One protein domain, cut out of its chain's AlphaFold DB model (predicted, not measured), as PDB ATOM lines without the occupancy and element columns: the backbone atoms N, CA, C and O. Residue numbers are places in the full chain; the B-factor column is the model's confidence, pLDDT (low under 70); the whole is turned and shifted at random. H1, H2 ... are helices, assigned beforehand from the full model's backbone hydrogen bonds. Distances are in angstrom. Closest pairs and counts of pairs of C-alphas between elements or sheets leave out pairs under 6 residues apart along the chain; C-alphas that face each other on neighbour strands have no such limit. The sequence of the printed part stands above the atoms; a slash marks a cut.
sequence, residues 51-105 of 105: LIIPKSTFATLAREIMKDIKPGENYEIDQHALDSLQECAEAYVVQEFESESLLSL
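Overview. This is residues 51 to 105 of the 105 residues of an uncharacterized protein of Botrytis porri (UniProt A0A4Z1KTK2). A long helix, H2, and a shorter one, H1, meet near their first ends as an L, and the link between them folds back from the far end of H1 to the start of H2. Residues 92 to 105, of which 92 to 103 belong to H2, stick out as a long arm that makes much of the length, and residues 68 to 73 stand free as well. The 55 printed residues hold two named helices, H1 then H2, and no named strand: the class is all helix. The whole is loose, with a radius of gyration of the C-alphas of 14.2 A and spans of 47 by 21 by 15 A.

Along the chain. H1, residues 55 to 69, begins at C-alpha 55 (-21.748, 1.267, -13.697) and is 20.9 A long. H2, residues 79 to 103, is 36.4 A long and ends at C-alpha 103 (-52.431, -2.562, -13.218).

Arrangement. H1 and H2 touch, H2 with residues 82 to 86 alone. The closest C-alphas are those of Ala 59 and Leu 82, 6.6 A apart. Their lines are about perpendicular, at 86 degrees. In both helices every O i to N i+4 pair is within hydrogen-bond range.

Size, cuts and confidence. The C-alphas farthest apart, those of Gly 72 and Leu 105, are 47.2 A apart. The printed part has no cut. The link from H1 to H2, nine residues, is short. Residues 102 to 105 have pLDDT under 70.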
ATOM      1  N   LEU A  51     -26.301  -6.374 -14.653       85.75
ATOM      2  CA  LEU A  51     -26.783  -5.009 -14.464       85.75
ATOM      3  C   LEU A  51     -27.162  -4.387 -15.814       85.75
ATOM      4  O   LEU A  51     -26.420  -4.471 -16.798       85.75
ATOM      5  N   ILE A  52     -28.321  -3.741 -15.842       89.75
ATOM      6  CA  ILE A  52     -28.901  -3.089 -17.015       89.75
ATOM      7  C   ILE A  52     -28.253  -1.716 -17.217       89.75
ATOM      8  O   ILE A  52     -27.988  -1.307 -18.352       89.75
ATOM      9  N   ILE A  53     -27.986  -0.990 -16.128       90.31
ATOM     10  CA  ILE A  53     -27.425   0.360 -16.172       90.31
ATOM     11  C   ILE A  53     -25.889   0.272 -16.209       90.31
ATOM     12  O   ILE A  53     -25.271  -0.488 -15.459       90.31
ATOM     13  N   PRO A  54     -25.202   1.070 -17.045       94.44
ATOM     14  CA  PRO A  54     -23.747   1.132 -16.995       94.44
ATOM     15  C   PRO A  54     -23.253   1.643 -15.630       94.44
ATOM     16  O   PRO A  54     -23.660   2.711 -15.159       94.44
ATOM     17  N   LYS A  55     -22.305   0.922 -15.019       93.06
ATOM     18  CA  LYS A  55     -21.748   1.267 -13.697       93.06
ATOM     19  C   LYS A  55     -21.195   2.695 -13.615       93.06
ATOM     20  O   LYS A  55     -21.364   3.375 -12.608       93.06
ATOM     21  N   SER A  56     -20.550   3.183 -14.678       93.94
ATOM     22  CA  SER A  56     -19.957   4.530 -14.709       93.94
ATOM     23  C   SER A  56     -21.006   5.641 -14.650       93.94
ATOM     24  O   SER A  56     -20.819   6.638 -13.949       93.94
ATOM     25  N   THR A  57     -22.123   5.468 -15.362       95.88
ATOM     26  CA  THR A  57     -23.222   6.437 -15.358       95.88
ATOM     27  C   THR A  57     -23.931   6.439 -14.013       95.88
ATOM     28  O   THR A  57     -24.169   7.513 -13.464       95.88
ATOM     29  N   PHE A  58     -24.169   5.257 -13.434       96.19
ATOM     30  CA  PHE A  58     -24.777   5.140 -12.110       96.19
ATOM     31  C   PHE A  58     -23.898   5.767 -11.019       96.19
ATOM     32  O   PHE A  58     -24.373   6.571 -10.222       96.19
ATOM     33  N   ALA A  59     -22.591   5.491 -11.035       95.31
ATOM     34  CA  ALA A  59     -21.646   6.068 -10.083       95.31
ATOM     35  C   ALA A  59     -21.560   7.600 -10.178       95.31
ATOM     36  O   ALA A  59     -21.404   8.272  -9.159       95.31
ATOM     37  N   THR A  60     -21.660   8.163 -11.386       95.44
ATOM     38  CA  THR A  60     -21.664   9.622 -11.576       95.44
ATOM     39  C   THR A  60     -22.912  10.243 -10.957       95.44
ATOM     40  O   THR A  60     -22.789  11.186 -10.178       95.44
ATOM     41  N   LEU A  61     -24.083   9.658 -11.224       95.62
ATOM     42  CA  LEU A  61     -25.357  10.100 -10.658       95.62
ATOM     43  C   LEU A  61     -25.369   9.993  -9.127       95.62
ATOM     44  O   LEU A  61     -25.739  10.942  -8.442       95.62
ATOM     45  N   ALA A  62     -24.908   8.869  -8.574       94.31
ATOM     46  CA  ALA A  62     -24.848   8.667  -7.128       94.31
ATOM     47  C   ALA A  62     -23.971   9.726  -6.433       94.31
ATOM     48  O   ALA A  62     -24.318  10.222  -5.363       94.31
ATOM     49  N   ARG A  63     -22.853  10.118  -7.058       92.81
ATOM     50  CA  ARG A  63     -21.975  11.182  -6.544       92.81
ATOM     51  C   ARG A  63     -22.600  12.568  -6.650       92.81
ATOM     52  O   ARG A  63     -22.348  13.397  -5.784       92.81
ATOM     53  N   GLU A  64     -23.364  12.832  -7.703       93.88
ATOM     54  CA  GLU A  64     -24.100  14.090  -7.862       93.88
ATOM     55  C   GLU A  64     -25.162  14.233  -6.768       93.88
ATOM     56  O   GLU A  64     -25.125  15.192  -6.004       93.88
ATOM     57  N   ILE A  65     -25.985  13.199  -6.576       93.81
ATOM     58  CA  ILE A  65     -26.991  13.152  -5.506       93.81
ATOM     59  C   ILE A  65     -26.338  13.297  -4.124       93.81
ATOM     60  O   ILE A  65     -26.836  14.029  -3.272       93.81
ATOM     61  N   MET A  66     -25.200  12.639  -3.885       93.19
ATOM     62  CA  MET A  66     -24.483  12.757  -2.610       93.19
ATOM     63  C   MET A  66     -24.055  14.203  -2.322       93.19
ATOM     64  O   MET A  66     -24.191  14.664  -1.189       93.19
ATOM     65  N   LYS A  67     -23.568  14.929  -3.337       92.12
ATOM     66  CA  LYS A  67     -23.182  16.343  -3.196       92.12
ATOM     67  C   LYS A  67     -24.374  17.231  -2.861       92.12
ATOM     68  O   LYS A  67     -24.211  18.170  -2.085       92.12
ATOM     69  N   ASP A  68     -25.547  16.917  -3.401       94.00
ATOM     70  CA  ASP A  68     -26.776  17.658  -3.116       94.00
ATOM     71  C   ASP A  68     -27.290  17.388  -1.693       94.00
ATOM     72  O   ASP A  68     -27.755  18.303  -1.015       94.00
ATOM     73  N   ILE A  69     -27.169  16.148  -1.204       93.06
ATOM     74  CA  ILE A  69     -27.593  15.766   0.155       93.06
ATOM     75  C   ILE A  69     -26.623  16.305   1.217       93.06
ATOM     76  O   ILE A  69     -27.051  16.728   2.296       93.06
ATOM     77  N   LYS A  70     -25.315  16.272   0.943       91.19
ATOM     78  CA  LYS A  70     -24.248  16.702   1.859       91.19
ATOM     79  C   LYS A  70     -23.325  17.724   1.189       91.19
ATOM     80  O   LYS A  70     -22.188  17.402   0.833       91.19
ATOM     81  N   PRO A  71     -23.781  18.978   1.032       88.06
ATOM     82  CA  PRO A  71     -22.973  20.010   0.401       88.06
ATOM     83  C   PRO A  71     -21.721  20.314   1.234       88.06
ATOM     84  O   PRO A  71     -21.800  20.565   2.434       88.06
ATOM     85  N   GLY A  72     -20.558  20.322   0.580       83.19
ATOM     86  CA  GLY A  72     -19.270  20.672   1.194       83.19
ATOM     87  C   GLY A  72     -18.514  19.510   1.845       83.19
ATOM     88  O   GLY A  72     -17.344  19.680   2.186       83.19
ATOM     89  N   GLU A  73     -19.124  18.329   1.962       85.19
ATOM     90  CA  GLU A  73     -18.446  17.120   2.434       85.19
ATOM     91  C   GLU A  73     -18.021  16.259   1.234       85.19
ATOM     92  O   GLU A  73     -18.840  15.801   0.437       85.19
ATOM     93  N   ASN A  74     -16.712  16.044   1.085       82.69
ATOM     94  CA  ASN A  74     -16.162  15.193   0.031       82.69
ATOM     95  C   ASN A  74     -16.124  13.739   0.507       82.69
ATOM     96  O   ASN A  74     -15.079  13.246   0.930       82.69
ATOM     97  N   TYR A  75     -17.270  13.062   0.455       86.81
ATOM     98  CA  TYR A  75     -17.333  11.629   0.724       86.81
ATOM     99  C   TYR A  75     -16.803  10.822  -0.458       86.81
ATOM    100  O   TYR A  75     -17.222  11.005  -1.604       86.81
ATOM    101  N   GLU A  76     -15.913   9.883  -0.159       89.81
ATOM    102  CA  GLU A  76     -15.565   8.809  -1.079       89.81
ATOM    103  C   GLU A  76     -16.563   7.664  -0.893       89.81
ATOM    104  O   GLU A  76     -16.914   7.307   0.230       89.81
ATOM    105  N   ILE A  77     -17.067   7.128  -2.005       89.44
ATOM    106  CA  ILE A  77     -18.022   6.018  -1.989       89.44
ATOM    107  C   ILE A  77     -17.275   4.757  -2.399       89.44
ATOM    108  O   ILE A  77     -16.716   4.700  -3.500       89.44
ATOM    109  N   ASP A  78     -17.305   3.751  -1.530       94.69
ATOM    110  CA  ASP A  78     -16.720   2.445  -1.802       94.69
ATOM    111  C   ASP A  78     -17.365   1.791  -3.026       94.69
ATOM    112  O   ASP A  78     -18.580   1.855  -3.232       94.69
ATOM    113  N   GLN A  79     -16.556   1.086  -3.820       93.38
ATOM    114  CA  GLN A  79     -17.054   0.407  -5.017       93.38
ATOM    115  C   GLN A  79     -18.114  -0.650  -4.678       93.38
ATOM    116  O   GLN A  79     -19.105  -0.764  -5.392       93.38
ATOM    117  N   HIS A  80     -17.947  -1.375  -3.567       94.62
ATOM    118  CA  HIS A  80     -18.950  -2.330  -3.093       94.62
ATOM    119  C   HIS A  80     -20.263  -1.651  -2.702       94.62
ATOM    120  O   HIS A  80     -21.327  -2.185  -2.991       94.62
ATOM    121  N   ALA A  81     -20.205  -0.464  -2.094       94.94
ATOM    122  CA  ALA A  81     -21.409   0.283  -1.752       94.94
ATOM    123  C   ALA A  81     -22.150   0.754  -3.011       94.94
ATOM    124  O   ALA A  81     -23.375   0.667  -3.063       94.94
ATOM    125  N   LEU A  82     -21.419   1.205  -4.039       95.44
ATOM    126  CA  LEU A  82     -22.004   1.570  -5.333       95.44
ATOM    127  C   LEU A  82     -22.637   0.373  -6.041       95.44
ATOM    128  O   LEU A  82     -23.745   0.505  -6.553       95.44
ATOM    129  N   ASP A  83     -21.957  -0.774  -6.049       94.00
ATOM    130  CA  ASP A  83     -22.463  -1.996  -6.674       94.00
ATOM    131  C   ASP A  83     -23.756  -2.466  -5.978       94.00
ATOM    132  O   ASP A  83     -24.770  -2.650  -6.649       94.00
ATOM    133  N   SER A  84     -23.776  -2.544  -4.642       95.44
ATOM    134  CA  SER A  84     -24.981  -2.917  -3.884       95.44
ATOM    135  C   SER A  84     -26.125  -1.915  -4.059       95.44
ATOM    136  O   SER A  84     -27.288  -2.302  -4.159       95.44
ATOM    137  N   LEU A  85     -25.817  -0.615  -4.093       95.38
ATOM    138  CA  LEU A  85     -26.823   0.420  -4.326       95.38
ATOM    139  C   LEU A  85     -27.439   0.283  -5.722       95.38
ATOM    140  O   LEU A  85     -28.650   0.450  -5.871       95.38
ATOM    141  N   GLN A  86     -26.620  -0.032  -6.726       95.50
ATOM    142  CA  GLN A  86     -27.081  -0.237  -8.092       95.50
ATOM    143  C   GLN A  86     -27.964  -1.481  -8.211       95.50
ATOM    144  O   GLN A  86     -29.039  -1.393  -8.799       95.50
ATOM    145  N   GLU A  87     -27.552  -2.605  -7.620       92.88
ATOM    146  CA  GLU A  87     -28.349  -3.837  -7.599       92.88
ATOM    147  C   GLU A  87     -29.741  -3.595  -7.000       92.88
ATOM    148  O   GLU A  87     -30.752  -3.940  -7.611       92.88
ATOM    149  N   CYS A  88     -29.807  -2.927  -5.845       94.50
ATOM    150  CA  CYS A  88     -31.075  -2.582  -5.203       94.50
ATOM    151  C   CYS A  88     -31.924  -1.624  -6.051       94.50
ATOM    152  O   CYS A  88     -33.136  -1.806  -6.151       94.50
ATOM    153  N   ALA A  89     -31.308  -0.601  -6.651       95.06
ATOM    154  CA  ALA A  89     -32.021   0.388  -7.454       95.06
ATOM    155  C   ALA A  89     -32.627  -0.232  -8.720       95.06
ATOM    156  O   ALA A  89     -33.786   0.029  -9.040       95.06
ATOM    157  N   GLU A  90     -31.872  -1.072  -9.426       93.25
ATOM    158  CA  GLU A  90     -32.372  -1.758 -10.617       93.25
ATOM    159  C   GLU A  90     -33.459  -2.777 -10.268       93.25
ATOM    160  O   GLU A  90     -34.494  -2.798 -10.932       93.25
ATOM    161  N   ALA A  91     -33.275  -3.559  -9.199       90.44
ATOM    162  CA  ALA A  91     -34.289  -4.500  -8.728       90.44
ATOM    163  C   ALA A  91     -35.605  -3.790  -8.375       90.44
ATOM    164  O   ALA A  91     -36.678  -4.251  -8.761       90.44
ATOM    165  N   TYR A  92     -35.519  -2.641  -7.700       92.19
ATOM    166  CA  TYR A  92     -36.686  -1.832  -7.358       92.19
ATOM    167  C   TYR A  92     -37.425  -1.337  -8.606       92.19
ATOM    168  O   TYR A  92     -38.630  -1.527  -8.730       92.19
ATOM    169  N   VAL A  93     -36.704  -0.757  -9.568       91.31
ATOM    170  CA  VAL A  93     -37.306  -0.231 -10.802       91.31
ATOM    171  C   VAL A  93     -37.964  -1.339 -11.629       91.31
ATOM    172  O   VAL A  93     -39.057  -1.139 -12.155       91.31
ATOM    173  N   VAL A  94     -37.333  -2.514 -11.729       88.06
ATOM    174  CA  VAL A  94     -37.922  -3.679 -12.410       88.06
ATOM    175  C   VAL A  94     -39.218  -4.107 -11.722       88.06
ATOM    176  O   VAL A  94     -40.233  -4.263 -12.397       88.06
ATOM    177  N   GLN A  95     -39.211  -4.223 -10.393       87.88
ATOM    178  CA  GLN A  95     -40.394  -4.599  -9.620       87.88
ATOM    179  C   GLN A  95     -41.547  -3.597  -9.792       87.88
ATOM    180  O   GLN A  95     -42.695  -4.008  -9.967       87.88
ATOM    181  N   GLU A  96     -41.263  -2.293  -9.763       88.81
ATOM    182  CA  GLU A  96     -42.285  -1.258  -9.959       88.81
ATOM    183  C   GLU A  96     -42.907  -1.359 -11.356       88.81
ATOM    184  O   GLU A  96     -44.132  -1.431 -11.474       88.81
ATOM    185  N   PHE A  97     -42.095  -1.493 -12.411       86.00
ATOM    186  CA  PHE A  97     -42.610  -1.663 -13.774       86.00
ATOM    187  C   PHE A  97     -43.404  -2.960 -13.965       86.00
ATOM    188  O   PHE A  97     -44.396  -2.967 -14.697       86.00
ATOM    189  N   GLU A  98     -43.008  -4.056 -13.316       83.81
ATOM    190  CA  GLU A  98     -43.790  -5.296 -13.304       83.81
ATOM    191  C   GLU A  98     -45.149  -5.091 -12.624       83.81
ATOM    192  O   GLU A  98     -46.173  -5.555 -13.129       83.81
ATOM    193  N   SER A  99     -45.182  -4.342 -11.520       79.38
ATOM    194  CA  SER A  99     -46.413  -4.049 -10.785       79.38
ATOM    195  C   SER A  99     -47.364  -3.125 -11.560       79.38
ATOM    196  O   SER A  99     -48.563  -3.393 -11.643       79.38
ATOM    197  N   GLU A 100     -46.839  -2.089 -12.221       79.88
ATOM    198  CA  GLU A 100     -47.613  -1.185 -13.079       79.88
ATOM    199  C   GLU A 100     -48.121  -1.898 -14.341       79.88
ATOM    200  O   GLU A 100     -49.229  -1.634 -14.820       79.88
ATOM    201  N   SER A 101     -47.349  -2.855 -14.864       74.12
ATOM    202  CA  SER A 101     -47.779  -3.699 -15.984       74.12
ATOM    203  C   SER A 101     -49.000  -4.545 -15.619       74.12
ATOM    204  O   SER A 101     -49.866  -4.759 -16.463       74.12
ATOM    205  N   LEU A 102     -49.114  -4.989 -14.362       68.50
ATOM    206  CA  LEU A 102     -50.291  -5.719 -13.877       68.50
ATOM    207  C   LEU A 102     -51.520  -4.819 -13.686       68.50
ATOM    208  O   LEU A 102     -52.638  -5.308 -13.808       68.50
ATOM    209  N   LEU A 103     -51.334  -3.527 -13.396       65.44
ATOM    210  CA  LEU A 103     -52.431  -2.562 -13.218       65.44
ATOM    211  C   LEU A 103     -52.949  -1.964 -14.535       65.44
ATOM    212  O   LEU A 103     -54.051  -1.421 -14.568       65.44
ATOM    213  N   SER A 104     -52.148  -2.016 -15.600       67.69
ATOM    214  CA  SER A 104     -52.489  -1.465 -16.919       67.69
ATOM    215  C   SER A 104     -53.137  -2.473 -17.881       67.69
ATOM    216  O   SER A 104     -53.559  -2.072 -18.970       67.69
ATOM    217  N   LEU A 105     -53.226  -3.748 -17.480       54.25
ATOM    218  CA  LEU A 105     -53.923  -4.842 -18.175       54.25
ATOM    219  C   LEU A 105     -55.396  -4.939 -17.761       54.25
ATOM    220  O   LEU A 105     -56.220  -5.211 -18.665       54.25
TER     221      LEU A 105